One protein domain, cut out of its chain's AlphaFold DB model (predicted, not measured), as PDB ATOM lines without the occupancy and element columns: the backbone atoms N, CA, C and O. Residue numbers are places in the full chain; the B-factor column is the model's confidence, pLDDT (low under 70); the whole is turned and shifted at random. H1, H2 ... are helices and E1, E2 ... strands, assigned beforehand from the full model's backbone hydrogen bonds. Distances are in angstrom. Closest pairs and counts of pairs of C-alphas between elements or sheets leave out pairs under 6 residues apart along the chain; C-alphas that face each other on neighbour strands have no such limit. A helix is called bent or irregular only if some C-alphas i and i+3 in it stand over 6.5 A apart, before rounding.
ATOM      1  N   PRO A  27     -11.233  20.266   5.609       69.31
ATOM      2  CA  PRO A  27     -11.992  20.957   4.570       69.31
ATOM      3  C   PRO A  27     -12.413  22.352   5.054       69.31
ATOM      4  O   PRO A  27     -12.848  22.501   6.194       69.31
ATOM      5  N   ASP A  28     -12.320  23.360   4.184       63.56
ATOM      6  CA  ASP A  28     -12.744  24.739   4.485       63.56
ATOM      7  C   ASP A  28     -14.121  25.114   3.921       63.56
ATOM      8  O   ASP A  28     -14.749  26.052   4.408       63.56
ATOM      9  N   GLU A  29     -14.615  24.353   2.944       69.94
ATOM     10  CA  GLU A  29     -15.944  24.520   2.355       69.94
ATOM     11  C   GLU A  29     -17.045  24.294   3.404       69.94
ATOM     12  O   GLU A  29     -17.187  23.192   3.933       69.94
ATOM     13  N   ILE A  30     -17.841  25.332   3.680       68.88
ATOM     14  CA  ILE A  30     -19.039  25.240   4.521       68.88
ATOM     15  C   ILE A  30     -20.214  24.814   3.636       68.88
ATOM     16  O   ILE A  30     -20.615  25.562   2.748       68.88
ATOM     17  N   THR A  31     -20.789  23.639   3.895       65.62
ATOM     18  CA  THR A  31     -21.968  23.134   3.172       65.62
ATOM     19  C   THR A  31     -23.282  23.614   3.790       65.62
ATOM     20  O   THR A  31     -24.270  23.792   3.082       65.62
ATOM     21  N   SER A  32     -23.314  23.847   5.107       68.31
ATOM     22  CA  SER A  32     -24.517  24.266   5.840       68.31
ATOM     23  C   SER A  32     -24.158  24.880   7.202       68.31
ATOM     24  O   SER A  32     -23.080  24.614   7.737       68.31
ATOM     25  N   ALA A  33     -25.032  25.719   7.765       75.56
ATOM     26  CA  ALA A  33     -24.785  26.452   9.008       75.56
ATOM     27  C   ALA A  33     -26.079  26.712   9.799       75.56
ATOM     28  O   ALA A  33     -27.093  27.081   9.207       75.56
ATOM     29  N   ILE A  34     -26.029  26.579  11.129       76.94
ATOM     30  CA  ILE A  34     -27.159  26.829  12.050       76.94
ATOM     31  C   ILE A  34     -26.705  27.530  13.335       76.94
ATOM     32  O   ILE A  34     -25.560  27.380  13.756       76.94
ATOM     33  N   VAL A  35     -27.615  28.276  13.977       76.38
ATOM     34  CA  VAL A  35     -27.367  28.989  15.246       76.38
ATOM     35  C   VAL A  35     -28.488  28.698  16.243       76.38
ATOM     36  O   VAL A  35     -29.628  29.107  16.016       76.38
ATOM     37  N   GLY A  36     -28.150  28.044  17.354       79.06
ATOM     38  CA  GLY A  36     -29.096  27.578  18.374       79.06
ATOM     39  C   GLY A  36     -28.439  27.334  19.733       79.06
ATOM     40  O   GLY A  36     -27.241  27.551  19.907       79.06
ATOM     41  N   HIS A  37     -29.216  26.888  20.713       85.06
ATOM     42  CA  HIS A  37     -28.778  26.645  22.089       85.06
ATOM     43  C   HIS A  37     -28.320  25.192  22.280       85.06
ATOM     44  O   HIS A  37     -28.826  24.470  23.137       85.06
ATOM     45  N   PHE A  38     -27.375  24.756  21.444       86.88
ATOM     46  CA  PHE A  38     -26.910  23.365  21.408       86.88
ATOM     47  C   PHE A  38     -26.071  22.982  22.633       86.88
ATOM     48  O   PHE A  38     -26.207  21.876  23.129       86.88
ATOM     49  N   LEU A  39     -25.216  23.886  23.130       86.00
ATOM     50  CA  LEU A  39     -24.304  23.609  24.254       86.00
ATOM     51  C   LEU A  39     -24.849  24.074  25.612       86.00
ATOM     52  O   LEU A  39     -24.494  23.531  26.654       86.00
ATOM     53  N   ASN A  40     -25.643  25.149  25.612       81.62
ATOM     54  CA  ASN A  40     -26.081  25.855  26.813       81.62
ATOM     55  C   ASN A  40     -27.331  26.694  26.496       81.62
ATOM     56  O   ASN A  40     -27.280  27.558  25.621       81.62
ATOM     57  N   ARG A  41     -28.423  26.536  27.260       77.56
ATOM     58  CA  ARG A  41     -29.669  27.324  27.102       77.56
ATOM     59  C   ARG A  41     -29.484  28.847  27.252       77.56
ATOM     60  O   ARG A  41     -30.387  29.603  26.912       77.56
ATOM     61  N   LYS A  42     -28.332  29.314  27.755       76.62
ATOM     62  CA  LYS A  42     -27.991  30.739  27.940       76.62
ATOM     63  C   LYS A  42     -27.040  31.316  26.880       76.62
ATOM     64  O   LYS A  42     -26.797  32.519  26.915       76.62
ATOM     65  N   GLN A  43     -26.477  30.508  25.977       77.12
ATOM     66  CA  GLN A  43     -25.482  30.957  24.989       77.12
ATOM     67  C   GLN A  43     -25.794  30.412  23.593       77.12
ATOM     68  O   GLN A  43     -26.108  29.235  23.425       77.12
ATOM     69  N   GLN A  44     -25.696  31.266  22.574       78.31
ATOM     70  CA  GLN A  44     -25.909  30.842  21.191       78.31
ATOM     71  C   GLN A  44     -24.655  30.157  20.649       78.31
ATOM     72  O   GLN A  44     -23.558  30.705  20.685       78.31
ATOM     73  N   THR A  45     -24.834  28.958  20.114       83.56
ATOM     74  CA  THR A  45     -23.795  28.173  19.453       83.56
ATOM     75  C   THR A  45     -24.033  28.205  17.946       83.56
ATOM     76  O   THR A  45     -25.122  27.865  17.481       83.56
ATOM     77  N   LEU A  46     -23.015  28.600  17.185       84.56
ATOM     78  CA  LEU A  46     -22.956  28.477  15.729       84.56
ATOM     79  C   LEU A  46     -22.310  27.133  15.382       84.56
ATOM     80  O   LEU A  46     -21.195  26.851  15.816       84.56
ATOM     81  N   ILE A  47     -22.986  26.320  14.574       83.44
ATOM     82  CA  ILE A  47     -22.437  25.071  14.036       83.44
ATOM     83  C   ILE A  47     -22.302  25.225  12.524       83.44
ATOM     84  O   ILE A  47     -23.263  25.595  11.847       83.44
ATOM     85  N   LEU A  48     -21.112  24.925  12.002       83.94
ATOM     86  CA  LEU A  48     -20.799  24.914  10.574       83.94
ATOM     87  C   LEU A  48     -20.514  23.478  10.125       83.94
ATOM     88  O   LEU A  48     -19.549  22.865  10.588       83.94
ATOM     89  N   ALA A  49     -21.310  22.952   9.198       79.12
ATOM     90  CA  ALA A  49     -20.986  21.716   8.500       79.12
ATOM     91  C   ALA A  49     -19.922  21.999   7.433       79.12
ATOM     92  O   ALA A  49     -20.147  22.799   6.524       79.12
ATOM     93  N   LYS A  50     -18.774  21.329   7.541       82.62
ATOM     94  CA  LYS A  50     -17.680  21.351   6.570       82.62
ATOM     95  C   LYS A  50     -17.407  19.936   6.060       82.62
ATOM     96  O   LYS A  50     -16.580  19.218   6.618       82.62
ATOM     97  N   GLN A  51     -18.133  19.514   5.026       80.12
ATOM     98  CA  GLN A  51     -18.080  18.162   4.443       80.12
ATOM     99  C   GLN A  51     -18.225  17.025   5.483       80.12
ATOM    100  O   GLN A  51     -19.338  16.579   5.730       80.12
ATOM    101  N   THR A  52     -17.137  16.530   6.080       82.00
ATOM    102  CA  THR A  52     -17.107  15.429   7.071       82.00
ATOM    103  C   THR A  52     -16.814  15.887   8.510       82.00
ATOM    104  O   THR A  52     -16.499  15.060   9.368       82.00
ATOM    105  N   ILE A  53     -16.887  17.194   8.786       85.44
ATOM    106  CA  ILE A  53     -16.619  17.800  10.100       85.44
ATOM    107  C   ILE A  53     -17.737  18.789  10.460       85.44
ATOM    108  O   ILE A  53     -18.127  19.611   9.634       85.44
ATOM    109  N   LEU A  54     -18.214  18.768  11.706       88.56
ATOM    110  CA  LEU A  54     -18.978  19.864  12.309       88.56
ATOM    111  C   LEU A  54     -18.021  20.745  13.119       88.56
ATOM    112  O   LEU A  54     -17.402  20.282  14.074       88.56
ATOM    113  N   SER A  55     -17.888  22.011  12.735       88.00
ATOM    114  CA  SER A  55     -17.102  23.006  13.477       88.00
ATOM    115  C   SER A  55     -18.034  23.789  14.398       88.00
ATOM    116  O   SER A  55     -18.989  24.405  13.919       88.00
ATOM    117  N   ILE A  56     -17.780  23.740  15.703       90.50
ATOM    118  CA  ILE A  56     -18.658  24.274  16.750       90.50
ATOM    119  C   ILE A  56     -18.048  25.559  17.305       90.50
ATOM    120  O   ILE A  56     -16.901  25.552  17.746       90.50
ATOM    121  N   PHE A  57     -18.815  26.646  17.331       86.88
ATOM    122  CA  PHE A  57     -18.392  27.938  17.870       86.88
ATOM    123  C   PHE A  57     -19.391  28.437  18.913       86.88
ATOM    124  O   PHE A  57     -20.591  28.489  18.644       86.88
ATOM    125  N   ASN A  58     -18.912  28.867  20.079       85.19
ATOM    126  CA  ASN A  58     -19.757  29.483  21.104       85.19
ATOM    127  C   ASN A  58     -19.733  31.016  20.966       85.19
ATOM    128  O   ASN A  58     -18.668  31.600  20.756       85.19
ATOM    129  N   TYR A  59     -20.890  31.670  21.082       82.31
ATOM    130  CA  TYR A  59     -20.984  33.128  21.102       82.31
ATOM    131  C   TYR A  59     -20.639  33.667  22.489       82.31
ATOM    132  O   TYR A  59     -21.381  33.453  23.453       82.31
ATOM    133  N   ASP A  60     -19.547  34.419  22.580       78.94
ATOM    134  CA  ASP A  60     -19.257  35.229  23.755       78.94
ATOM    135  C   ASP A  60     -19.892  36.620  23.612       78.94
ATOM    136  O   ASP A  60     -19.539  37.404  22.726       78.94
ATOM    137  N   SER A  61     -20.813  36.944  24.521       72.69
ATOM    138  CA  SER A  61     -21.475  38.247  24.585       72.69
ATOM    139  C   SER A  61     -20.583  39.376  25.113       72.69
ATOM    140  O   SER A  61     -20.923  40.541  24.894       72.69
ATOM    141  N   GLU A  62     -19.459  39.077  25.772       74.19
ATOM    142  CA  GLU A  62     -18.515  40.087  26.274       74.19
ATOM    143  C   GLU A  62     -17.567  40.586  25.173       74.19
ATOM    144  O   GLU A  62     -17.453  41.796  24.962       74.19
ATOM    145  N   THR A  63     -16.933  39.685  24.411       73.31
ATOM    146  CA  THR A  63     -16.114  40.055  23.233       73.31
ATOM    147  C   THR A  63     -16.924  40.274  21.952       73.31
ATOM    148  O   THR A  63     -16.400  40.863  21.005       73.31
ATOM    149  N   GLN A  64     -18.193  39.849  21.918       72.81
ATOM    150  CA  GLN A  64     -19.076  39.837  20.737       72.81
ATOM    151  C   GLN A  64     -18.538  38.983  19.575       72.81
ATOM    152  O   GLN A  64     -18.791  39.283  18.406       72.81
ATOM    153  N   GLN A  65     -17.793  37.921  19.890       73.19
ATOM    154  CA  GLN A  65     -17.133  37.043  18.922       73.19
ATOM    155  C   GLN A  65     -17.577  35.584  19.083       73.19
ATOM    156  O   GLN A  65     -17.985  35.142  20.156       73.19
ATOM    157  N   PHE A  66     -17.481  34.835  17.985       75.69
ATOM    158  CA  PHE A  66     -17.665  33.388  17.961       75.69
ATOM    159  C   PHE A  66     -16.317  32.701  18.174       75.69
ATOM    160  O   PHE A  66     -15.467  32.709  17.282       75.69
ATOM    161  N   HIS A  67     -16.126  32.096  19.344       82.44
ATOM    162  CA  HIS A  67     -14.909  31.351  19.668       82.44
ATOM    163  C   HIS A  67     -15.081  29.890  19.277       82.44
ATOM    164  O   HIS A  67     -16.076  29.264  19.645       82.44
ATOM    165  N   LEU A  68     -14.116  29.348  18.529       86.19
ATOM    166  CA  LEU A  68     -14.072  27.927  18.186       86.19
ATOM    167  C   LEU A  68     -13.978  27.094  19.472       86.19
ATOM    168  O   LEU A  68     -13.088  27.317  20.290       86.19
ATOM    169  N   LEU A  69     -14.889  26.134  19.620       87.44
ATOM    170  CA  LEU A  69     -14.960  25.219  20.754       87.44
ATOM    171  C   LEU A  69     -14.393  23.838  20.398       87.44
ATOM    172  O   LEU A  69     -13.530  23.343  21.115       87.44
ATOM    173  N   ASP A  70     -14.856  23.228  19.301       89.00
ATOM    174  CA  ASP A  70     -14.400  21.901  18.858       89.00
ATOM    175  C   ASP A  70     -14.675  21.655  17.356       89.00
ATOM    176  O   ASP A  70     -15.475  22.353  16.723       89.00
ATOM    177  N   HIS A  71     -14.037  20.628  16.793       88.50
ATOM    178  CA  HIS A  71     -14.250  20.099  15.446       88.50
ATOM    179  C   HIS A  71     -14.623  18.609  15.515       88.50
ATOM    180  O   HIS A  71     -13.750  17.739  15.530       88.50
ATOM    181  N   LYS A  72     -15.922  18.294  15.501       88.25
ATOM    182  CA  LYS A  72     -16.422  16.911  15.567       88.25
ATOM    183  C   LYS A  72     -16.396  16.238  14.187       88.25
ATOM    184  O   LYS A  72     -17.095  16.711  13.286       88.25
ATOM    185  N   PRO A  73     -15.647  15.141  13.974       85.12
ATOM    186  CA  PRO A  73     -15.695  14.393  12.721       85.12
ATOM    187  C   PRO A  73     -16.982  13.557  12.635       85.12
ATOM    188  O   PRO A  73     -17.252  12.722  13.493       85.12
ATOM    189  N   THR A  74     -17.761  13.729  11.568       80.56
ATOM    190  CA  THR A  74     -18.984  12.941  11.315       80.56
ATOM    191  C   THR A  74     -18.708  11.633  10.578       80.56
ATOM    192  O   THR A  74     -19.581  10.770  10.513       80.56
ATOM    193  N   PHE A  75     -17.525  11.499   9.963       76.50
ATOM    194  CA  PHE A  75     -17.076  10.400   9.083       76.50
ATOM    195  C   PHE A  75     -17.934  10.142   7.821       76.50
ATOM    196  O   PHE A  75     -17.445   9.557   6.856       76.50
ATOM    197  N   LYS A  76     -19.180  10.626   7.782       81.38
ATOM    198  CA  LYS A  76     -20.086  10.674   6.628       81.38
ATOM    199  C   LYS A  76     -20.168  12.114   6.123       81.38
ATOM    200  O   LYS A  76     -20.255  13.036   6.932       81.38
ATOM    201  N   GLN A  77     -20.164  12.317   4.805       80.38
ATOM    202  CA  GLN A  77     -20.286  13.661   4.236       80.38
ATOM    203  C   GLN A  77     -21.699  14.216   4.479       80.38
ATOM    204  O   GLN A  77     -22.699  13.639   4.046       80.38
ATOM    205  N   VAL A  78     -21.753  15.337   5.189       80.25
ATOM    206  CA  VAL A  78     -22.946  16.100   5.547       80.25
ATOM    207  C   VAL A  78     -23.389  16.941   4.354       80.25
ATOM    208  O   VAL A  78     -22.613  17.736   3.820       80.25
ATOM    209  N   PHE A  79     -24.647  16.776   3.955       75.31
ATOM    210  CA  PHE A  79     -25.306  17.644   2.986       75.31
ATOM    211  C   PHE A  79     -25.838  18.903   3.685       75.31
ATOM    212  O   PHE A  79     -25.470  20.012   3.309       75.31
ATOM    213  N   SER A  80     -26.674  18.747   4.718       74.69
ATOM    214  CA  SER A  80     -27.246  19.873   5.468       74.69
ATOM    215  C   SER A  80     -27.463  19.557   6.948       74.69
ATOM    216  O   SER A  80     -27.536  18.391   7.346       74.69
ATOM    217  N   ILE A  81     -27.533  20.612   7.764       80.81
ATOM    218  CA  ILE A  81     -27.830  20.549   9.199       80.81
ATOM    219  C   ILE A  81     -28.965  21.510   9.555       80.81
ATOM    220  O   ILE A  81     -29.040  22.607   9.006       80.81
ATOM    221  N   HIS A  82     -29.836  21.100  10.479       81.69
ATOM    222  CA  HIS A  82     -31.048  21.836  10.860       81.69
ATOM    223  C   HIS A  82     -31.209  21.879  12.380       81.69
ATOM    224  O   HIS A  82     -30.980  20.882  13.062       81.69
ATOM    225  N   GLN A  83     -31.609  23.036  12.910       80.88
ATOM    226  CA  GLN A  83     -31.898  23.240  14.333       80.88
ATOM    227  C   GLN A  83     -33.324  22.775  14.647       80.88
ATOM    228  O   GLN A  83     -34.276  23.323  14.094       80.88
ATOM    229  N   VAL A  84     -33.481  21.844  15.587       81.44
ATOM    230  CA  VAL A  84     -34.773  21.501  16.191       81.44
ATOM    231  C   VAL A  84     -34.837  22.136  17.583       81.44
ATOM    232  O   VAL A  84     -34.254  21.585  18.523       81.44
ATOM    233  N   PRO A  85     -35.497  23.299  17.736       77.56
ATOM    234  CA  PRO A  85     -35.521  24.005  19.008       77.56
ATOM    235  C   PRO A  85     -36.307  23.217  20.059       77.56
ATOM    236  O   PRO A  85     -37.420  22.768  19.784       77.56
ATOM    237  N   GLN A  86     -35.748  23.076  21.261       78.94
ATOM    238  CA  GLN A  86     -36.437  22.466  22.403       78.94
ATOM    239  C   GLN A  86     -36.862  23.556  23.395       78.94
ATOM    240  O   GLN A  86     -36.163  24.552  23.577       78.94
ATOM    241  N   GLN A  87     -38.020  23.396  24.043       69.50
ATOM    242  CA  GLN A  87     -38.522  24.422  24.968       69.50
ATOM    243  C   GLN A  87     -37.714  24.447  26.274       69.50
ATOM    244  O   GLN A  87     -37.245  25.511  26.691       69.50
ATOM    245  N   ASN A  88     -37.507  23.272  26.885       72.50
ATOM    246  CA  ASN A  88     -36.892  23.133  28.210       72.50
ATOM    247  C   ASN A  88     -35.482  22.494  28.215       72.50
ATOM    248  O   ASN A  88     -34.697  22.757  29.128       72.50
ATOM    249  N   MET A  89     -35.089  21.820  27.132       78.44
ATOM    250  CA  MET A  89     -33.754  21.228  26.954       78.44
ATOM    251  C   MET A  89     -32.804  22.092  26.108       78.44
ATOM    252  O   MET A  89     -33.121  23.214  25.711       78.44
ATOM    253  N   LEU A  90     -31.611  21.550  25.848       86.12
ATOM    254  CA  LEU A  90     -30.733  21.959  24.752       86.12
ATOM    255  C   LEU A  90     -31.379  21.644  23.396       86.12
ATOM    256  O   LEU A  90     -32.052  20.620  23.247       86.12
ATOM    257  N   ASP A  91     -31.134  22.502  22.406       86.12
ATOM    258  CA  ASP A  91     -31.624  22.299  21.038       86.12
ATOM    259  C   ASP A  91     -31.014  21.030  20.419       86.12
ATOM    260  O   ASP A  91     -29.825  20.750  20.588       86.12
ATOM    261  N   CYS A  92     -31.807  20.291  19.643       89.31
ATOM    262  CA  CYS A  92     -31.325  19.127  18.899       89.31
ATOM    263  C   CYS A  92     -30.878  19.538  17.487       89.31
ATOM    264  O   CYS A  92     -31.380  20.507  16.910       89.31
ATOM    265  N   ILE A  93     -29.954  18.783  16.898       89.94
ATOM    266  CA  ILE A  93     -29.481  18.958  15.520       89.94
ATOM    267  C   ILE A  93     -29.934  17.770  14.665       89.94
ATOM    268  O   ILE A  93     -29.658  16.617  14.988       89.94
ATOM    269  N   VAL A  94     -30.613  18.049  13.550       86.81
ATOM    270  CA  VAL A  94     -30.856  17.060  12.490       86.81
ATOM    271  C   VAL A  94     -29.752  17.204  11.452       86.81
ATOM    272  O   VAL A  94     -29.643  18.239  10.793       86.81
ATOM    273  N   VAL A  95     -28.933  16.168  11.310       87.06
ATOM    274  CA  VAL A  95     -27.862  16.060  10.314       87.06
ATOM    275  C   VAL A  95     -28.343  15.166   9.179       87.06
ATOM    276  O   VAL A  95     -28.778  14.042   9.423       87.06
ATOM    277  N   ILE A  96     -28.245  15.634   7.934       82.19
ATOM    278  CA  ILE A  96     -28.565  14.835   6.745       82.19
ATOM    279  C   ILE A  96     -27.299  14.632   5.924       82.19
ATOM    280  O   ILE A  96     -26.606  15.583   5.560       82.19
ATOM    281  N   THR A  97     -26.989  13.374   5.628       80.88
ATOM    282  CA  THR A  97     -25.821  12.984   4.829       80.88
ATOM    283  C   THR A  97     -26.150  12.912   3.338       80.88
ATOM    284  O   THR A  97     -27.300  12.706   2.952       80.88
ATOM    285  N   ILE A  98     -25.126  12.977   2.482       72.19
ATOM    286  CA  ILE A  98     -25.271  12.806   1.021       72.19
ATOM    287  C   ILE A  98     -25.895  11.461   0.601       72.19
ATOM    288  O   ILE A  98     -26.372  11.329  -0.522       72.19
ATOM    289  N   ASN A  99     -25.885  10.463   1.492       72.56
ATOM    290  CA  ASN A  99     -26.444   9.132   1.252       72.56
ATOM    291  C   ASN A  99     -27.954   9.059   1.539       72.56
ATOM    292  O   ASN A  99     -28.557   8.010   1.325       72.56
ATOM    293  N   GLY A 100     -28.562  10.134   2.054       72.00
ATOM    294  CA  GLY A 100     -29.948  10.129   2.520       72.00
ATOM    295  C   GLY A 100     -30.146   9.533   3.912       72.00
ATOM    296  O   GLY A 100     -31.274   9.214   4.272       72.00
ATOM    297  N   GLU A 101     -29.085   9.392   4.705       80.69
ATOM    298  CA  GLU A 101     -29.216   9.080   6.130       80.69
ATOM    299  C   GLU A 101     -29.473  10.372   6.909       80.69
ATOM    300  O   GLU A 101     -28.674  11.311   6.813       80.69
ATOM    301  N   GLY A 102     -30.575  10.406   7.659       84.00
ATOM    302  CA  GLY A 102     -30.895  11.432   8.644       84.00
ATOM    303  C   GLY A 102     -30.527  10.963  10.049       84.00
ATOM    304  O   GLY A 102     -30.796   9.819  10.414       84.00
ATOM    305  N   MET A 103     -29.918  11.846  10.837       87.81
ATOM    306  CA  MET A 103     -29.511  11.589  12.218       87.81
ATOM    307  C   MET A 103     -29.989  12.742  13.105       87.81
ATOM    308  O   MET A 103     -29.636  13.893  12.850       87.81
ATOM    309  N   LEU A 104     -30.771  12.448  14.142       90.00
ATOM    310  CA  LEU A 104     -31.129  13.394  15.198       90.00
ATOM    311  C   LEU A 104     -30.130  13.240  16.344       90.00
ATOM    312  O   LEU A 104     -30.025  12.159  16.927       90.00
ATOM    313  N   LEU A 105     -29.414  14.310  16.672       91.81
ATOM    314  CA  LEU A 105     -28.424  14.339  17.747       91.81
ATOM    315  C   LEU A 105     -28.773  15.429  18.772       91.81
ATOM    316  O   LEU A 105     -29.356  16.456  18.419       91.81
ATOM    317  N   GLN A 106     -28.356  15.241  20.019       92.00
ATOM    318  CA  GLN A 106     -28.404  16.251  21.084       92.00
ATOM    319  C   GLN A 106     -27.058  16.253  21.825       92.00
ATOM    320  O   GLN A 106     -26.334  15.258  21.799       92.00
ATOM    321  N   TRP A 107     -26.663  17.385  22.405       91.44
ATOM    322  CA  TRP A 107     -25.360  17.513  23.065       91.44
ATOM    323  C   TRP A 107     -25.382  16.934  24.484       91.44
ATOM    324  O   TRP A 107     -26.250  17.289  25.278       91.44
ATOM    325  N   HIS A 108     -24.399  16.097  24.812       89.38
ATOM    326  CA  HIS A 108     -24.245  15.456  26.119       89.38
ATOM    327  C   HIS A 108     -22.758  15.200  26.422       89.38
ATOM    328  O   HIS A 108     -22.002  14.846  25.524       89.38
ATOM    329  N   GLU A 109     -22.317  15.416  27.669       81.88
ATOM    330  CA  GLU A 109     -20.939  15.163  28.161       81.88
ATOM    331  C   GLU A 109     -19.769  15.576  27.226       81.88
ATOM    332  O   GLU A 109     -18.674  15.015  27.276       81.88
ATOM    333  N   ASN A 110     -19.949  16.657  26.458       85.00
ATOM    334  CA  ASN A 110     -19.011  17.219  25.468       85.00
ATOM    335  C   ASN A 110     -18.979  16.550  24.075       85.00
ATOM    336  O   ASN A 110     -18.032  16.784  23.317       85.00
ATOM    337  N   ASP A 111     -19.994  15.775  23.685       88.75
ATOM    338  CA  ASP A 111     -20.186  15.334  22.295       88.75
ATOM    339  C   ASP A 111     -21.666  15.288  21.865       88.75
ATOM    340  O   ASP A 111     -22.577  15.546  22.651       88.75
ATOM    341  N   PHE A 112     -21.922  14.983  20.592       90.06
ATOM    342  CA  PHE A 112     -23.269  14.783  20.062       90.06
ATOM    343  C   PHE A 112     -23.728  13.331  20.227       90.06
ATOM    344  O   PHE A 112     -23.325  12.441  19.474       90.06
ATOM    345  N   PHE A 113     -24.633  13.098  21.176       90.44
ATOM    346  CA  PHE A 113     -25.284  11.807  21.363       90.44
ATOM    347  C   PHE A 113     -26.404  11.602  20.319       90.44
ATOM    348  O   PHE A 113     -27.252  12.485  20.158       90.44
ATOM    349  N   PRO A 114     -26.458  10.456  19.612       90.25
ATOM    350  CA  PRO A 114     -27.494  10.185  18.619       90.25
ATOM    351  C   PRO A 114     -28.794   9.694  19.279       90.25
ATOM    352  O   PRO A 114     -28.866   8.581  19.795       90.25
ATOM    353  N   LEU A 115     -29.846  10.513  19.216       89.12
ATOM    354  CA  LEU A 115     -31.187  10.171  19.703       89.12
ATOM    355  C   LEU A 115     -31.942   9.258  18.733       89.12
ATOM    356  O   LEU A 115     -32.644   8.349  19.172       89.12
ATOM    357  N   ALA A 116     -31.785   9.477  17.426       88.50
ATOM    358  CA  ALA A 116     -32.413   8.669  16.384       88.50
ATOM    359  C   ALA A 116     -31.643   8.711  15.060       88.50
ATOM    360  O   ALA A 116     -30.949   9.686  14.763       88.50
ATOM    361  N   VAL A 117     -31.787   7.665  14.243       87.12
ATOM    362  CA  VAL A 117     -31.191   7.569  12.898       87.12
ATOM    363  C   VAL A 117     -32.146   6.849  11.950       87.12
ATOM    364  O   VAL A 117     -32.793   5.885  12.338       87.12
ATOM    365  N   GLY A 118     -32.187   7.242  10.677       81.69
ATOM    366  CA  GLY A 118     -32.841   6.438   9.648       81.69
ATOM    367  C   GLY A 118     -32.516   6.867   8.219       81.69
ATOM    368  O   GLY A 118     -31.863   7.881   7.979       81.69
ATOM    369  N   GLN A 119     -32.946   6.057   7.253       78.12
ATOM    370  CA  GLN A 119     -32.612   6.219   5.837       78.12
ATOM    371  C   GLN A 119     -33.804   6.789   5.051       78.12
ATOM    372  O   GLN A 119     -34.675   6.039   4.610       78.12
ATOM    373  N   TYR A 120     -33.807   8.106   4.817       71.75
ATOM    374  CA  TYR A 120     -34.731   8.761   3.879       71.75
ATOM    375  C   TYR A 120     -34.661   8.114   2.491       71.75
ATOM    376  O   TYR A 120     -35.688   7.870   1.857       71.75
ATOM    377  N   LEU A 121     -33.440   7.825   2.017       66.38
ATOM    378  CA  LEU A 121     -33.248   7.254   0.689       66.38
ATOM    379  C   LEU A 121     -33.867   5.859   0.605       66.38
ATOM    380  O   LEU A 121     -34.706   5.649  -0.261       66.38
ATOM    381  N   ASP A 122     -33.524   4.929   1.506       66.75
ATOM    382  CA  ASP A 122     -34.065   3.561   1.451       66.75
ATOM    383  C   ASP A 122     -35.587   3.497   1.624       66.75
ATOM    384  O   ASP A 122     -36.203   2.593   1.063       66.75
ATOM    385  N   ALA A 123     -36.211   4.468   2.304       60.59
ATOM    386  CA  ALA A 123     -37.658   4.640   2.240       60.59
ATOM    387  C   ALA A 123     -38.100   4.985   0.804       60.59
ATOM    388  O   ALA A 123     -38.870   4.235   0.195       60.59
ATOM    389  N   ALA A 124     -37.583   6.080   0.236       61.19
ATOM    390  CA  ALA A 124     -37.966   6.592  -1.084       61.19
ATOM    391  C   ALA A 124     -37.692   5.606  -2.242       61.19
ATOM    392  O   ALA A 124     -38.444   5.576  -3.220       61.19
ATOM    393  N   LEU A 125     -36.662   4.757  -2.130       60.72
ATOM    394  CA  LEU A 125     -36.362   3.696  -3.105       60.72
ATOM    395  C   LEU A 125     -37.530   2.721  -3.319       60.72
ATOM    396  O   LEU A 125     -37.611   2.133  -4.393       60.72
ATOM    397  N   ASN A 126     -38.417   2.544  -2.332       57.84
ATOM    398  CA  ASN A 126     -39.564   1.633  -2.442       57.84
ATOM    399  C   ASN A 126     -40.721   2.211  -3.278       57.84
ATOM    400  O   ASN A 126     -41.612   1.462  -3.667       57.84
ATOM    401  N   VAL A 127     -40.718   3.525  -3.537       55.66
ATOM    402  CA  VAL A 127     -41.796   4.247  -4.244       55.66
ATOM    403  C   VAL A 127     -41.369   4.683  -5.654       55.66
ATOM    404  O   VAL A 127     -42.201   4.813  -6.547       55.66
ATOM    405  N   MET A 128     -40.069   4.871  -5.901       56.59
ATOM    406  CA  MET A 128     -39.547   5.250  -7.221       56.59
ATOM    407  C   MET A 128     -39.498   4.067  -8.205       56.59
ATOM    408  O   MET A 128     -38.834   3.070  -7.943       56.59
ATOM    409  N   GLU A 129     -40.092   4.213  -9.400       47.03
ATOM    410  CA  GLU A 129     -40.106   3.166 -10.449       47.03
ATOM    411  C   GLU A 129     -38.705   2.759 -10.962       47.03
ATOM    412  O   GLU A 129     -38.512   1.625 -11.396       47.03
ATOM    413  N   ASN A 130     -37.731   3.680 -10.984       49.22
ATOM    414  CA  ASN A 130     -36.390   3.451 -11.552       49.22
ATOM    415  C   ASN A 130     -35.271   4.095 -10.704       49.22
ATOM    416  O   ASN A 130     -34.627   5.060 -11.135       49.22
ATOM    417  N   PRO A 131     -34.997   3.580  -9.492       44.66
ATOM    418  CA  PRO A 131     -34.130   4.256  -8.543       44.66
ATOM    419  C   PRO A 131     -32.644   3.985  -8.816       44.66
ATOM    420  O   PRO A 131     -31.997   3.119  -8.216       44.66
ATOM    421  N   LEU A 132     -32.049   4.776  -9.707       43.91
ATOM    422  CA  LEU A 132     -30.598   4.814  -9.877       43.91
ATOM    423  C   LEU A 132     -29.948   5.471  -8.645       43.91
ATOM    424  O   LEU A 132     -29.675   6.670  -8.649       43.91
ATOM    425  N   ARG A 133     -29.613   4.664  -7.624       42.06
ATOM    426  CA  ARG A 133     -28.913   5.038  -6.364       42.06
ATOM    427  C   ARG A 133     -27.654   5.925  -6.510       42.06
ATOM    428  O   ARG A 133     -27.152   6.418  -5.514       42.06
ATOM    429  N   ARG A 134     -27.111   6.108  -7.722       36.97
ATOM    430  CA  ARG A 134     -25.962   6.993  -8.035       36.97
ATOM    431  C   ARG A 134     -26.347   8.322  -8.709       36.97
ATOM    432  O   ARG A 134     -25.461   9.072  -9.107       36.97
ATOM    433  N   ARG A 135     -27.641   8.573  -8.920       39.00
ATOM    434  CA  ARG A 135     -28.203   9.815  -9.481       39.00
ATOM    435  C   ARG A 135     -29.245  10.462  -8.580       39.00
ATOM    436  O   ARG A 135     -29.418  11.669  -8.683       39.00
ATOM    437  N   ILE A 136     -29.862   9.697  -7.679       41.69
ATOM    438  CA  ILE A 136     -30.576  10.250  -6.526       41.69
ATOM    439  C   ILE A 136     -29.520  10.792  -5.551       41.69
ATOM    440  O   ILE A 136     -29.191  10.174  -4.541       41.69
ATOM    441  N   GLN A 137     -28.934  11.937  -5.898       43.66
ATOM    442  CA  GLN A 137     -28.431  12.845  -4.884       43.66
ATOM    443  C   GLN A 137     -29.675  13.282  -4.121       43.66
ATOM    444  O   GLN A 137     -30.488  14.011  -4.686       43.66
ATOM    445  N   VAL A 138     -29.845  12.813  -2.880       41.09
ATOM    446  CA  VAL A 138     -30.871  13.390  -2.006       41.09
ATOM    447  C   VAL A 138     -30.536  14.867  -1.942       41.09
ATOM    448  O   VAL A 138     -29.433  15.240  -1.533       41.09
ATOM    449  N   ASN A 139     -31.446  15.688  -2.448       41.53
ATOM    450  CA  ASN A 139     -31.242  17.116  -2.582       41.53
ATOM    451  C   ASN A 139     -32.250  17.792  -1.653       41.53
ATOM    452  O   ASN A 139     -33.244  18.334  -2.137       41.53
ATOM    453  N   PRO A 140     -32.036  17.717  -0.319       48.50
ATOM    454  CA  PRO A 140     -32.917  18.293   0.686       48.50
ATOM    455  C   PRO A 140     -32.730  19.815   0.696       48.50
ATOM    456  O   PRO A 140     -32.238  20.404   1.660       48.50
ATOM    457  N   GLN A 141     -33.104  20.446  -0.420       46.38
ATOM    458  CA  GLN A 141     -33.135  21.895  -0.619       46.38
ATOM    459  C   GLN A 141     -34.052  22.546   0.423       46.38
ATOM    460  O   GLN A 141     -33.797  23.665   0.861       46.38
ATOM    461  N   TYR A 142     -35.081  21.805   0.851       58.62
ATOM    462  CA  TYR A 142     -36.030  22.194   1.882       58.62
ATOM    463  C   TYR A 142     -36.233  21.025   2.841       58.62
ATOM    464  O   TYR A 142     -36.861  20.015   2.513       58.62
ATOM    465  N   VAL A 143     -35.687  21.190   4.042       60.75
ATOM    466  CA  VAL A 143     -36.058  20.416   5.224       60.75
ATOM    467  C   VAL A 143     -36.677  21.404   6.183       60.75
ATOM    468  O   VAL A 143     -36.011  22.328   6.645       60.75
ATOM    469  N   GLN A 144     -37.966  21.234   6.439       67.44
ATOM    470  CA  GLN A 144     -38.714  22.120   7.307       67.44
ATOM    471  C   GLN A 144     -38.906  21.437   8.654       67.44
ATOM    472  O   GLN A 144     -39.566  20.399   8.741       67.44
ATOM    473  N   ILE A 145     -38.350  22.032   9.708       69.62
ATOM    474  CA  ILE A 145     -38.682  21.641  11.077       69.62
ATOM    475  C   ILE A 145     -40.085  22.162  11.390       69.62
ATOM    476  O   ILE A 145     -40.382  23.340  11.170       69.62
ATOM    477  N   ILE A 146     -40.946  21.271  11.874       66.00
ATOM    478  CA  ILE A 146     -42.322  21.588  12.262       66.00
ATOM    479  C   ILE A 146     -42.323  21.884  13.765       66.00
ATOM    480  O   ILE A 146     -41.902  21.022  14.541       66.00
ATOM    481  N   PRO A 147     -42.770  23.074  14.204       59.84
ATOM    482  CA  PRO A 147     -42.906  23.363  15.618       59.84
ATOM    483  C   PRO A 147     -44.065  22.566  16.207       59.84
ATOM    484  O   PRO A 147     -45.028  22.198  15.529       59.84
ATOM    485  N   ILE A 148     -43.975  22.355  17.508       65.75
ATOM    486  CA  ILE A 148     -44.942  21.592  18.281       65.75
ATOM    487  C   ILE A 148     -45.611  22.563  19.246       65.75
ATOM    488  O   ILE A 148     -44.977  23.517  19.708       65.75
ATOM    489  N   ASP A 149     -46.906  22.366  19.472       62.06
ATOM    490  CA  ASP A 149     -47.717  23.288  20.258       62.06
ATOM    491  C   ASP A 149     -47.168  23.441  21.693       62.06
ATOM    492  O   ASP A 149     -46.749  22.469  22.329       62.06
ATOM    493  N   GLN A 150     -47.188  24.675  22.205       53.69
ATOM    494  CA  GLN A 150     -46.792  25.028  23.575       53.69
ATOM    495  C   GLN A 150     -47.678  24.361  24.637       53.69
ATOM    496  O   GLN A 150     -47.301  24.311  25.805       53.69
ATOM    497  N   HIS A 151     -48.836  23.832  24.239       53.44
ATOM    498  CA  HIS A 151     -49.750  23.081  25.094       53.44
ATOM    499  C   HIS A 151     -49.480  21.565  25.145       53.44
ATOM    500  O   HIS A 151     -50.143  20.872  25.913       53.44
ATOM    501  N   THR A 152     -48.522  21.030  24.376       58.12
ATOM    502  CA  THR A 152     -48.149  19.601  24.463       58.12
ATOM    503  C   THR A 152     -47.346  19.285  25.728       58.12
ATOM    504  O   THR A 152     -46.468  20.049  26.135       58.12
ATOM    505  N   ASN A 153     -47.617  18.134  26.356       58.03
ATOM    506  CA  ASN A 153     -46.871  17.704  27.538       58.03
ATOM    507  C   ASN A 153     -45.427  17.294  27.176       58.03
ATOM    508  O   ASN A 153     -45.209  16.365  26.391       58.03
ATOM    509  N   SER A 154     -44.456  17.977  27.791       59.41
ATOM    510  CA  SER A 154     -43.009  17.771  27.627       59.41
ATOM    511  C   SER A 154     -42.378  16.868  28.700       59.41
ATOM    512  O   SER A 154     -41.155  16.774  28.776       59.41
ATOM    513  N   GLN A 155     -43.183  16.179  29.513       64.19
ATOM    514  CA  GLN A 155     -42.725  15.214  30.520       64.19
ATOM    515  C   GLN A 155     -43.105  13.775  30.144       64.19
ATOM    516  O   GLN A 155     -44.128  13.534  29.500       64.19
ATOM    517  N   LEU A 156     -42.299  12.806  30.586       64.56
ATOM    518  CA  LEU A 156     -42.604  11.377  30.461       64.56
ATOM    519  C   LEU A 156     -43.586  10.930  31.562       64.56
ATOM    520  O   LEU A 156     -43.196  10.603  32.681       64.56
ATOM    521  N   TYR A 190     -37.845  13.812  33.860       62.34
ATOM    522  CA  TYR A 190     -37.179  13.490  32.599       62.34
ATOM    523  C   TYR A 190     -37.953  14.101  31.421       62.34
ATOM    524  O   TYR A 190     -39.101  13.734  31.147       62.34
ATOM    525  N   GLU A 191     -37.318  15.057  30.745       68.88
ATOM    526  CA  GLU A 191     -37.947  15.838  29.684       68.88
ATOM    527  C   GLU A 191     -37.977  15.067  28.348       68.88
ATOM    528  O   GLU A 191     -37.026  14.386  27.947       68.88
ATOM    529  N   ARG A 192     -39.118  15.174  27.665       77.00
ATOM    530  CA  ARG A 192     -39.474  14.501  26.410       77.00
ATOM    531  C   ARG A 192     -38.978  15.337  25.229       77.00
ATOM    532  O   ARG A 192     -39.523  16.409  24.960       77.00
ATOM    533  N   VAL A 193     -37.935  14.877  24.536       79.62
ATOM    534  CA  VAL A 193     -37.493  15.470  23.269       79.62
ATOM    535  C   VAL A 193     -38.492  15.103  22.193       79.62
ATOM    536  O   VAL A 193     -38.781  13.932  21.943       79.62
ATOM    537  N   LEU A 194     -38.950  16.132  21.499       77.75
ATOM    538  CA  LEU A 194     -39.840  16.000  20.364       77.75
ATOM    539  C   LEU A 194     -39.178  16.653  19.153       77.75
ATOM    540  O   LEU A 194     -38.811  17.831  19.190       77.75
ATOM    541  N   ALA A 195     -39.006  15.892  18.074       78.81
ATOM    542  CA  ALA A 195     -38.420  16.395  16.836       78.81
ATOM    543  C   ALA A 195     -39.259  15.977  15.632       78.81
ATOM    544  O   ALA A 195     -39.598  14.808  15.466       78.81
ATOM    545  N   ARG A 196     -39.585  16.944  14.773       77.56
ATOM    546  CA  ARG A 196     -40.387  16.732  13.566       77.56
ATOM    547  C   ARG A 196     -39.762  17.466  12.392       77.56
ATOM    548  O   ARG A 196     -39.553  18.677  12.468       77.56
ATOM    549  N   SER A 197     -39.492  16.754  11.304       76.19
ATOM    550  CA  SER A 197     -38.956  17.341  10.074       76.19
ATOM    551  C   SER A 197     -39.619  16.754   8.838       76.19
ATOM    552  O   SER A 197     -39.689  15.535   8.701       76.19
ATOM    553  N   VAL A 198     -40.026  17.612   7.906       75.56
ATOM    554  CA  VAL A 198     -40.425  17.203   6.553       75.56
ATOM    555  C   VAL A 198     -39.282  17.502   5.594       75.56
ATOM    556  O   VAL A 198     -38.780  18.624   5.560       75.56
ATOM    557  N   CYS A 199     -38.873  16.496   4.828       74.12
ATOM    558  CA  CYS A 199     -37.786  16.531   3.861       74.12
ATOM    559  C   CYS A 199     -38.329  16.241   2.460       74.12
ATOM    560  O   CYS A 199     -38.875  15.164   2.203       74.12
ATOM    561  N   PHE A 200     -38.114  17.169   1.530       68.94
ATOM    562  CA  PHE A 200     -38.330  16.924   0.106       68.94
ATOM    563  C   PHE A 200     -37.060  16.272  -0.456       68.94
ATOM    564  O   PHE A 200     -35.988  16.874  -0.453       68.94
ATOM    565  N   ILE A 201     -37.162  14.994  -0.827       62.25
ATOM    566  CA  ILE A 201     -36.036  14.134  -1.244       62.25
ATOM    567  C   ILE A 201     -35.687  14.370  -2.720       62.25
ATOM    568  O   ILE A 201     -34.512  14.364  -3.091       62.25
ATOM    569  N   ASP A 202     -36.729  14.576  -3.523       59.72
ATOM    570  CA  ASP A 202     -36.723  14.882  -4.952       59.72
ATOM    571  C   ASP A 202     -37.963  15.750  -5.260       59.72
ATOM    572  O   ASP A 202     -38.842  15.889  -4.401       59.72
ATOM    573  N   GLU A 203     -38.075  16.290  -6.475       56.19
ATOM    574  CA  GLU A 203     -39.211  17.110  -6.941       56.19
ATOM    575  C   GLU A 203     -40.573  16.418  -6.717       56.19
ATOM    576  O   GLU A 203     -41.567  17.107  -6.491       56.19
ATOM    577  N   CYS A 204     -40.596  15.076  -6.683       55.97
ATOM    578  CA  CYS A 204     -41.805  14.270  -6.508       55.97
ATOM    579  C   CYS A 204     -41.898  13.425  -5.218       55.97
ATOM    580  O   CYS A 204     -42.804  12.596  -5.124       55.97
ATOM    581  N   VAL A 205     -40.995  13.566  -4.234       65.19
ATOM    582  CA  VAL A 205     -41.012  12.712  -3.019       65.19
ATOM    583  C   VAL A 205     -40.876  13.529  -1.734       65.19
ATOM    584  O   VAL A 205     -39.825  14.107  -1.455       65.19
ATOM    585  N   CYS A 206     -41.927  13.501  -0.913       71.94
ATOM    586  CA  CYS A 206     -41.994  14.127   0.407       71.94
ATOM    587  C   CYS A 206     -41.933  13.057   1.511       71.94
ATOM    588  O   CYS A 206     -42.710  12.101   1.492       71.94
ATOM    589  N   SER A 207     -41.025  13.209   2.477       73.50
ATOM    590  CA  SER A 207     -40.845  12.274   3.596       73.50
ATOM    591  C   SER A 207     -40.844  13.000   4.938       73.50
ATOM    592  O   SER A 207     -40.236  14.061   5.078       73.50
ATOM    593  N   GLY A 208     -41.526  12.426   5.928       74.62
ATOM    594  CA  GLY A 208     -41.511  12.899   7.309       74.62
ATOM    595  C   GLY A 208     -40.570  12.074   8.184       74.62
ATOM    596  O   GLY A 208     -40.470  10.858   8.015       74.62
ATOM    597  N   ILE A 209     -39.925  12.736   9.147       76.69
ATOM    598  CA  ILE A 209     -39.401  12.112  10.368       76.69
ATOM    599  C   ILE A 209     -40.169  12.665  11.567       76.69
ATOM    600  O   ILE A 209     -40.319  13.883  11.700       76.69
ATOM    601  N   ILE A 210     -40.583  11.767  12.459       80.94
ATOM    602  CA  ILE A 210     -40.946  12.077  13.846       80.94
ATOM    603  C   ILE A 210     -39.976  11.327  14.764       80.94
ATOM    604  O   ILE A 210     -39.752  10.134  14.566       80.94
ATOM    605  N   TYR A 211     -39.458  12.010  15.783       85.12
ATOM    606  CA  TYR A 211     -38.920  11.397  16.994       85.12
ATOM    607  C   TYR A 211     -39.722  11.862  18.210       85.12
ATOM    608  O   TYR A 211     -40.007  13.057  18.346       85.12
ATOM    609  N   ASP A 212     -40.040  10.911  19.082       81.81
ATOM    610  CA  ASP A 212     -40.704  11.110  20.367       81.81
ATOM    611  C   ASP A 212     -40.036  10.208  21.416       81.81
ATOM    612  O   ASP A 212     -39.963   8.988  21.238       81.81
ATOM    613  N   GLY A 213     -39.492  10.797  22.481       82.44
ATOM    614  CA  GLY A 213     -38.823  10.058  23.552       82.44
ATOM    615  C   GLY A 213     -38.035  10.950  24.513       82.44
ATOM    616  O   GLY A 213     -38.124  12.171  24.429       82.44
ATOM    617  N   PRO A 214     -37.242  10.385  25.437       85.38
ATOM    618  CA  PRO A 214     -36.340  11.146  26.301       85.38
ATOM    619  C   PRO A 214     -35.231  11.887  25.540       85.38
ATOM    620  O   PRO A 214     -34.846  11.514  24.425       85.38
ATOM    621  N   GLY A 215     -34.680  12.903  26.207       86.19
ATOM    622  CA  GLY A 215     -33.422  13.549  25.831       86.19
ATOM    623  C   GLY A 215     -32.169  12.693  26.042       86.19
ATOM    624  O   GLY A 215     -32.218  11.557  26.527       86.19
ATOM    625  N   SER A 216     -31.025  13.256  25.652       88.31
ATOM    626  CA  SER A 216     -29.741  12.551  25.571       88.31
ATOM    627  C   SER A 216     -29.247  11.989  26.895       88.31
ATOM    628  O   SER A 216     -28.578  10.966  26.869       88.31
ATOM    629  N   ASP A 217     -29.596  12.602  28.025       86.81
ATOM    630  CA  ASP A 217     -29.095  12.198  29.341       86.81
ATOM    631  C   ASP A 217     -29.598  10.789  29.707       86.81
ATOM    632  O   ASP A 217     -28.810   9.853  29.830       86.81
ATOM    633  N   LEU A 218     -30.923  10.587  29.726       85.62
ATOM    634  CA  LEU A 218     -31.515   9.268  29.982       85.62
ATOM    635  C   LEU A 218     -31.188   8.260  28.861       85.62
ATOM    636  O   LEU A 218     -30.987   7.076  29.132       85.62
ATOM    637  N   MET A 219     -31.071   8.702  27.603       87.12
ATOM    638  CA  MET A 219     -30.654   7.816  26.505       87.12
ATOM    639  C   MET A 219     -29.184   7.371  26.610       87.12
ATOM    640  O   MET A 219     -28.859   6.251  26.199       87.12
ATOM    641  N   TYR A 220     -28.306   8.200  27.179       88.12
ATOM    642  CA  TYR A 220     -26.911   7.874  27.474       88.12
ATOM    643  C   TYR A 220     -26.788   6.947  28.686       88.12
ATOM    644  O   TYR A 220     -26.049   5.962  28.616       88.12
ATOM    645  N   ASP A 221     -27.586   7.168  29.731       85.31
ATOM    646  CA  ASP A 221     -27.693   6.275  30.890       85.31
ATOM    647  C   ASP A 221     -28.167   4.870  30.489       85.31
ATOM    648  O   ASP A 221     -27.498   3.877  30.796       85.31
ATOM    649  N   ILE A 222     -29.242   4.763  29.695       84.69
ATOM    650  CA  ILE A 222     -29.670   3.497  29.064       84.69
ATOM    651  C   ILE A 222     -28.573   2.951  28.130       84.69
ATOM    652  O   ILE A 222     -28.451   1.745  27.914       84.69
ATOM    653  N   SER A 223     -27.717   3.803  27.570       83.56
ATOM    654  CA  SER A 223     -26.546   3.351  26.821       83.56
ATOM    655  C   SER A 223     -25.492   2.695  27.726       83.56
ATOM    656  O   SER A 223     -24.938   1.664  27.328       83.56
ATOM    657  N   ASN A 224     -25.256   3.217  28.925       82.69
ATOM    658  CA  ASN A 224     -24.281   2.676  29.871       82.69
ATOM    659  C   ASN A 224     -24.794   1.388  30.536       82.69
ATOM    660  O   ASN A 224     -24.145   0.345  30.439       82.69
ATOM    661  N   ASN A 225     -25.990   1.432  31.129       80.56
ATOM    662  CA  ASN A 225     -26.569   0.353  31.937       80.56
ATOM    663  C   ASN A 225     -27.908  -0.145  31.359       80.56
ATOM    664  O   ASN A 225     -28.911  -0.226  32.064       80.56
ATOM    665  N   TYR A 226     -27.908  -0.491  30.065       77.75
ATOM    666  CA  TYR A 226     -29.096  -0.858  29.275       77.75
ATOM    667  C   TYR A 226     -30.080  -1.783  29.990       77.75
ATOM    668  O   TYR A 226     -31.266  -1.484  30.043       77.75
ATOM    669  N   ASP A 227     -29.591  -2.901  30.532       70.12
ATOM    670  CA  ASP A 227     -30.447  -3.896  31.176       70.12
ATOM    671  C   ASP A 227     -31.088  -3.347  32.455       70.12
ATOM    672  O   ASP A 227     -32.304  -3.387  32.599       70.12
ATOM    673  N   GLU A 228     -30.278  -2.788  33.354       78.12
ATOM    674  CA  GLU A 228     -30.724  -2.306  34.663       78.12
ATOM    675  C   GLU A 228     -31.675  -1.112  34.547       78.12
ATOM    676  O   GLU A 228     -32.692  -1.074  35.231       78.12
ATOM    677  N   ILE A 229     -31.393  -0.154  33.664       81.62
ATOM    678  CA  ILE A 229     -32.216   1.056  33.549       81.62
ATOM    679  C   ILE A 229     -33.476   0.780  32.723       81.62
ATOM    680  O   ILE A 229     -34.565   1.154  33.150       81.62
ATOM    681  N   LEU A 230     -33.393   0.061  31.595       80.56
ATOM    682  CA  LEU A 230     -34.582  -0.221  30.781       80.56
ATOM    683  C   LEU A 230     -35.564  -1.176  31.483       80.56
ATOM    684  O   LEU A 230     -36.773  -0.982  31.370       80.56
ATOM    685  N   GLU A 231     -35.079  -2.174  32.234       78.81
ATOM    686  CA  GLU A 231     -35.955  -3.075  33.003       78.81
ATOM    687  C   GLU A 231     -36.586  -2.364  34.220       78.81
ATOM    688  O   GLU A 231     -37.719  -2.691  34.579       78.81
ATOM    689  N   ASN A 232     -35.920  -1.348  34.791       82.62
ATOM    690  CA  ASN A 232     -36.430  -0.565  35.925       82.62
ATOM    691  C   ASN A 232     -37.266   0.669  35.540       82.62
ATOM    692  O   ASN A 232     -37.956   1.195  36.410       82.62
ATOM    693  N   ILE A 233     -37.274   1.139  34.286       83.31
ATOM    694  CA  ILE A 233     -38.076   2.310  33.865       83.31
ATOM    695  C   ILE A 233     -39.566   2.215  34.270       83.31
ATOM    696  O   ILE A 233     -40.076   3.182  34.841       83.31
ATOM    697  N   PRO A 234     -40.263   1.067  34.119       80.69
ATOM    698  CA  PRO A 234     -41.631   0.906  34.623       80.69
ATOM    699  C   PRO A 234     -41.793   1.084  36.144       80.69
ATOM    700  O   PRO A 234     -42.908   1.299  36.609       80.69
ATOM    701  N   GLN A 235     -40.714   1.009  36.925       79.44
ATOM    702  CA  GLN A 235     -40.703   1.313  38.360       79.44
ATOM    703  C   GLN A 235     -40.222   2.751  38.633       79.44
ATOM    704  O   GLN A 235     -40.818   3.428  39.459       79.44
ATOM    705  N   MET A 236     -39.232   3.268  37.892       77.44
ATOM    706  CA  MET A 236     -38.744   4.657  38.010       77.44
ATOM    707  C   MET A 236     -39.829   5.710  37.736       77.44
ATOM    708  O   MET A 236     -39.796   6.784  38.328       77.44
ATOM    709  N   PHE A 237     -40.781   5.403  36.851       73.94
ATOM    710  CA  PHE A 237     -41.926   6.262  36.528       73.94
ATOM    711  C   PHE A 237     -43.250   5.760  37.152       73.94
ATOM    712  O   PHE A 237     -44.335   6.204  36.764       73.94
ATOM    713  N   ASP A 238     -43.189   4.821  38.108       73.56
ATOM    714  CA  ASP A 238     -44.341   4.195  38.781       73.56
ATOM    715  C   ASP A 238     -45.444   3.682  37.811       73.56
ATOM    716  O   ASP A 238     -46.645   3.844  38.073       73.56
ATOM    717  N   TRP A 239     -45.067   3.095  36.670       76.31
ATOM    718  CA  TRP A 239     -45.997   2.450  35.725       76.31
ATOM    719  C   TRP A 239     -46.478   1.085  36.242       76.31
ATOM    720  O   TRP A 239     -47.640   0.736  36.061       76.31
ATOM    721  N   GLY A 240     -45.600   0.336  36.917       74.62
ATOM    722  CA  GLY A 240     -45.877  -0.974  37.513       74.62
ATOM    723  C   GLY A 240     -45.374  -2.174  36.697       74.62
ATOM    724  O   GLY A 240     -45.092  -2.084  35.502       74.62
ATOM    725  N   ASP A 241     -45.281  -3.331  37.361       77.19
ATOM    726  CA  ASP A 241     -44.652  -4.560  36.836       77.19
ATOM    727  C   ASP A 241     -45.367  -5.194  35.626       77.19
ATOM    728  O   ASP A 241     -44.838  -6.120  35.003       77.19
ATOM    729  N   GLU A 242     -46.572  -4.727  35.298       75.19
ATOM    730  CA  GLU A 242     -47.354  -5.153  34.133       75.19
ATOM    731  C   GLU A 242     -46.791  -4.637  32.796       75.19
ATOM    732  O   GLU A 242     -47.067  -5.236  31.752       75.19
ATOM    733  N   TYR A 243     -45.924  -3.618  32.840       73.75
ATOM    734  CA  TYR A 243     -45.302  -2.997  31.673       73.75
ATOM    735  C   TYR A 243     -43.829  -3.397  31.453       73.75
ATOM    736  O   TYR A 243     -43.098  -3.780  32.373       73.75
ATOM    737  N   GLU A 244     -43.386  -3.295  30.198       79.25
ATOM    738  CA  GLU A 244     -42.020  -3.528  29.715       79.25
ATOM    739  C   GLU A 244     -41.605  -2.372  28.788       79.25
ATOM    740  O   GLU A 244     -42.286  -2.096  27.799       79.25
ATOM    741  N   ALA A 245     -40.491  -1.696  29.076       79.62
ATOM    742  CA  ALA A 245     -39.999  -0.594  28.249       79.62
ATOM    743  C   ALA A 245     -39.180  -1.098  27.043       79.62
ATOM    744  O   ALA A 245     -38.356  -2.005  27.160       79.62
ATOM    745  N   THR A 246     -39.384  -0.490  25.873       80.31
ATOM    746  CA  THR A 246     -38.700  -0.833  24.612       80.31
ATOM    747  C   THR A 246     -38.304   0.412  23.810       80.31
ATOM    748  O   THR A 246     -38.906   1.470  23.971       80.31
ATOM    749  N   ILE A 247     -37.287   0.297  22.950       82.56
ATOM    750  CA  ILE A 247     -36.743   1.398  22.133       82.56
ATOM    751  C   ILE A 247     -36.809   1.020  20.648       82.56
ATOM    752  O   ILE A 247     -36.363  -0.065  20.269       82.56
ATOM    753  N   GLU A 248     -37.325   1.934  19.826       82.19
ATOM    754  CA  GLU A 248     -37.522   1.798  18.374       82.19
ATOM    755  C   GLU A 248     -37.093   3.098  17.661       82.19
ATOM    756  O   GLU A 248     -37.892   3.781  17.021       82.19
ATOM    757  N   ASN A 249     -35.830   3.501  17.840       84.50
ATOM    758  CA  ASN A 249     -35.283   4.784  17.377       84.50
ATOM    759  C   ASN A 249     -34.349   4.681  16.145       84.50
ATOM    760  O   ASN A 249     -33.602   5.616  15.847       84.50
ATOM    761  N   GLY A 250     -34.334   3.537  15.458       79.94
ATOM    762  CA  GLY A 250     -33.465   3.228  14.313       79.94
ATOM    763  C   GLY A 250     -32.016   2.875  14.680       79.94
ATOM    764  O   GLY A 250     -31.207   2.508  13.821       79.94
ATOM    765  N   LEU A 251     -31.666   2.931  15.970       83.62
ATOM    766  CA  LEU A 251     -30.364   2.519  16.505       83.62
ATOM    767  C   LEU A 251     -30.390   1.091  17.066       83.62
ATOM    768  O   LEU A 251     -29.498   0.700  17.821       83.62
ATOM    769  N   GLU A 252     -31.361   0.257  16.673       77.94
ATOM    770  CA  GLU A 252     -31.542  -1.082  17.250       77.94
ATOM    771  C   GLU A 252     -30.329  -1.980  17.054       77.94
ATOM    772  O   GLU A 252     -30.189  -2.940  17.795       77.94
ATOM    773  N   HIS A 253     -29.443  -1.716  16.095       71.25
ATOM    774  CA  HIS A 253     -28.189  -2.457  15.973       71.25
ATOM    775  C   HIS A 253     -27.251  -2.205  17.172       71.25
ATOM    776  O   HIS A 253     -26.707  -3.165  17.719       71.25
ATOM    777  N   ILE A 254     -27.156  -0.960  17.658       74.50
ATOM    778  CA  ILE A 254     -26.392  -0.581  18.859       74.50
ATOM    779  C   ILE A 254     -27.012  -1.225  20.108       74.50
ATOM    780  O   ILE A 254     -26.303  -1.808  20.931       74.50
ATOM    781  N   TRP A 255     -28.343  -1.193  20.224       76.12
ATOM    782  CA  TRP A 255     -29.070  -1.830  21.328       76.12
ATOM    783  C   TRP A 255     -28.976  -3.375  21.269       76.12
ATOM    784  O   TRP A 255     -28.729  -4.031  22.282       76.12
ATOM    785  N   LYS A 256     -29.073  -3.985  20.079       61.16
ATOM    786  CA  LYS A 256     -28.992  -5.448  19.863       61.16
ATOM    787  C   LYS A 256     -27.586  -6.012  20.066       61.16
ATOM    788  O   LYS A 256     -27.466  -7.160  20.492       61.16
ATOM    789  N   ASP A 257     -26.521  -5.256  19.811       60.22
ATOM    790  CA  ASP A 257     -25.162  -5.721  20.124       60.22
ATOM    791  C   ASP A 257     -24.906  -5.785  21.639       60.22
ATOM    792  O   ASP A 257     -24.226  -6.707  22.100       60.22
ATOM    793  N   LYS A 258     -25.574  -4.935  22.434       57.84
ATOM    794  CA  LYS A 258     -25.648  -5.085  23.900       57.84
ATOM    795  C   LYS A 258     -26.476  -6.325  24.286       57.84
ATOM    796  O   LYS A 258     -25.998  -7.162  25.056       57.84
ATOM    797  N   GLN A 259     -27.630  -6.565  23.645       52.47
ATOM    798  CA  GLN A 259     -28.429  -7.794  23.854       52.47
ATOM    799  C   GLN A 259     -27.659  -9.097  23.555       52.47
ATOM    800  O   GLN A 259     -27.843 -10.092  24.261       52.47
ATOM    801  N   LYS A 260     -26.768  -9.130  22.549       53.31
ATOM    802  CA  LYS A 260     -25.933 -10.316  22.240       53.31
ATOM    803  C   LYS A 260     -25.006 -10.709  23.396       53.31
ATOM    804  O   LYS A 260     -24.644 -11.884  23.508       53.31
ATOM    805  N   GLU A 277     -47.156  -5.834  28.891       74.88
ATOM    806  CA  GLU A 277     -47.510  -4.844  27.872       74.88
ATOM    807  C   GLU A 277     -46.287  -3.980  27.529       74.88
ATOM    808  O   GLU A 277     -45.585  -3.504  28.420       74.88
ATOM    809  N   LYS A 278     -45.986  -3.819  26.236       74.94
ATOM    810  CA  LYS A 278     -44.769  -3.135  25.778       74.94
ATOM    811  C   LYS A 278     -45.039  -1.657  25.521       74.94
ATOM    812  O   LYS A 278     -45.903  -1.332  24.712       74.94
ATOM    813  N   ILE A 279     -44.256  -0.788  26.154       75.06
ATOM    814  CA  ILE A 279     -44.267   0.662  25.934       75.06
ATOM    815  C   ILE A 279     -43.019   1.027  25.133       75.06
ATOM    816  O   ILE A 279     -41.897   0.733  25.552       75.06
ATOM    817  N   VAL A 280     -43.193   1.682  23.986       77.69
ATOM    818  CA  VAL A 280     -42.066   2.283  23.264       77.69
ATOM    819  C   VAL A 280     -41.746   3.624  23.922       77.69
ATOM    820  O   VAL A 280     -42.568   4.533  23.897       77.69
ATOM    821  N   ILE A 281     -40.574   3.728  24.551       78.75
ATOM    822  CA  ILE A 281     -40.169   4.916  25.324       78.75
ATOM    823  C   ILE A 281     -39.402   5.940  24.485       78.75
ATOM    824  O   ILE A 281     -39.337   7.105  24.854       78.75
ATOM    825  N   ALA A 282     -38.807   5.490  23.381       83.06
ATOM    826  CA  ALA A 282     -38.091   6.307  22.414       83.06
ATOM    827  C   ALA A 282     -38.383   5.739  21.025       83.06
ATOM    828  O   ALA A 282     -37.918   4.641  20.694       83.06
ATOM    829  N   GLN A 283     -39.182   6.456  20.239       83.50
ATOM    830  CA  GLN A 283     -39.624   6.043  18.913       83.50
ATOM    831  C   GLN A 283     -39.137   7.028  17.849       83.50
ATOM    832  O   GLN A 283     -39.252   8.241  18.008       83.50
ATOM    833  N   SER A 284     -38.624   6.501  16.739       84.44
ATOM    834  CA  SER A 284     -38.322   7.258  15.526       84.44
ATOM    835  C   SER A 284     -39.044   6.626  14.350       84.44
ATOM    836  O   SER A 284     -38.781   5.475  14.005       84.44
ATOM    837  N   GLN A 285     -39.907   7.387  13.685       78.00
ATOM    838  CA  GLN A 285     -40.595   6.945  12.476       78.00
ATOM    839  C   GLN A 285     -40.138   7.779  11.279       78.00
ATOM    840  O   GLN A 285     -40.169   9.007  11.334       78.00
ATOM    841  N   ILE A 286     -39.746   7.103  10.194       76.44
ATOM    842  CA  ILE A 286     -39.579   7.706   8.866       76.44
ATOM    843  C   ILE A 286     -40.655   7.130   7.953       76.44
ATOM    844  O   ILE A 286     -40.796   5.912   7.852       76.44
ATOM    845  N   PHE A 287     -41.387   8.005   7.277       75.06
ATOM    846  CA  PHE A 287     -42.486   7.653   6.378       75.06
ATOM    847  C   PHE A 287     -42.493   8.580   5.158       75.06
ATOM    848  O   PHE A 287     -41.742   9.557   5.080       75.06
ATOM    849  N   ILE A 288     -43.320   8.242   4.174       75.75
ATOM    850  CA  ILE A 288     -43.479   8.972   2.913       75.75
ATOM    851  C   ILE A 288     -44.931   9.404   2.830       75.75
ATOM    852  O   ILE A 288     -45.817   8.603   3.117       75.75
ATOM    853  N   PHE A 289     -45.171  10.638   2.405       72.88
ATOM    854  CA  PHE A 289     -46.531  11.085   2.141       72.88
ATOM    855  C   PHE A 289     -46.998  10.592   0.769       72.88
ATOM    856  O   PHE A 289     -46.422  10.961  -0.257       72.88
TER     857      PHE A 289
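Overview. This is residues 27 to 156, 190 to 260 and 277 to 289 of the 814 residues of an uncharacterized protein of Streblomastix strix (UniProt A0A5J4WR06). Three strongly twisted sheets are stacked, with the hairpin sheet E5 to E8 in the middle, the five-stranded sheet of E9 to E13 over one face and the sheet E1 to E4 partly over the other. E12 and the first part of E13 reach beyond the stack, and there H3 packs on E12, with H2 and H4 nearby; little H1 lies toward the other end. The printed part has 214 residues, with thirteen named strands and four named helices in the order E1 to E8, H1, E9, E10, E11, H2, H3, E12, H4, E13, and its class is mixed, helices and strands. The sheet E9, E10, E11, E13, E12 is mixed, and the other two are antiparallel. The whole is compact, with a radius of gyration of the C-alphas of 18.1 A and spans of 56 by 53 by 38 A.

Arrangement. The largest sheet runs, strand beside strand, E9, residues 143 to 145, E10, residues 192 to 202, E11, residues 205 to 214, E13, residues 277 to 288, and E12, residues 243 to 248. E10 and E11 form a hairpin, with N 197 and O 209 3.0 A apart. E9 is antiparallel to E10, with N 144 and O 198 at 2.9 A. E13 bends by 76 degrees at residue 282 and pairs in a staggered way: residues 283 to 288 are antiparallel to E11, with N 285 and O 210 at 2.9 A, and residues 277 to 283 parallel to E12, with N 246 and O 279 at 2.8 A. E5, residues 78 to 84, E6, residues 92 to 97, E7, residues 101 to 108, and E8, residues 111 to 119, form a meander, each strand the antiparallel neighbour of the one before; N 82 and O 94 are 2.9 A apart, N 95 and O 103 2.8 A, and N 104 and O 116 2.8 A. E1, residues 32 to 40, E2, residues 43 to 50, E3, residues 53 to 60, and E4, residues 65 to 73, form a second meander, with N 36 and O 45 at 3.0 A, N 48 and O 55 at 2.9 A, and N 56 and O 70 at 2.9 A. The three are a stack of sheets, face to face in turn: the facing parts of the E5 to E8 sheet and the largest sheet are 9.7 A centre to centre, and those of the E5 to E8 and E1 to E4 sheets 9.0 A. The closest C-alphas of E8 and E13, those of Ala 116 and Ser 284, are 6.1 A apart; those of E1 and E5, Ser 32 and Ser 80, 5.2 A. H2, residues 216 to 224, lies over E8 at a height over the sheet of 8.2 A and across the strands, at 87 degrees on the local plane. H3, residues 226 to 236, lies over E12 at a height of 8.3 A, slantwise to the strands; it is irregular, with C-alphas 231 and 234 7.1 A apart. H2 and H3 only just touch, with 3 pairs of C-alphas within 8 A, and only at the corner, closest at Ile 222 and Ile 229, 5.7 A. H4, residues 252 to 260, is close to H2 but not clearly touching, the C-alphas of Ser 223 and Trp 255 being 8.0 A apart. H1, residues 120 to 124, is on the largest sheet at a height of 7.4 A, only just over none of its strands, with 2 of its 5 C-alphas on E11 and 2 on E13. Every O i to N i+4 pair is within hydrogen-bond range in H1 and H2; in H3 it is 5 of 7 and in H4 4 of 5.

Along the chain. E1 begins at C-alpha 32 (-24.517, 24.266, 5.840) and bends by 60 degrees at residue 36. E10 is 31.5 A long, E11 29.7 A and E13 28.8 A, ending at C-alpha 288 (-43.479, 8.972, 2.913). H3, the longest helix, spans 14.1 A from C-alpha 226 (-29.096, -0.858, 29.275).

Size, cuts and confidence. The C-alphas of Glu 62 and Glu 129, the two farthest apart, are 56.4 A apart. Residues 157 to 189 are not printed, with 6.2 A between C-alphas 156 and 190, and residues 261 to 276 are not printed, with 23.0 A between C-alphas 260 and 277. Of the links that are printed whole, H1 to E9 is long. The mean pLDDT of the printed part is 74.9, and 56 residues are under 70, among them residues 121 to 156.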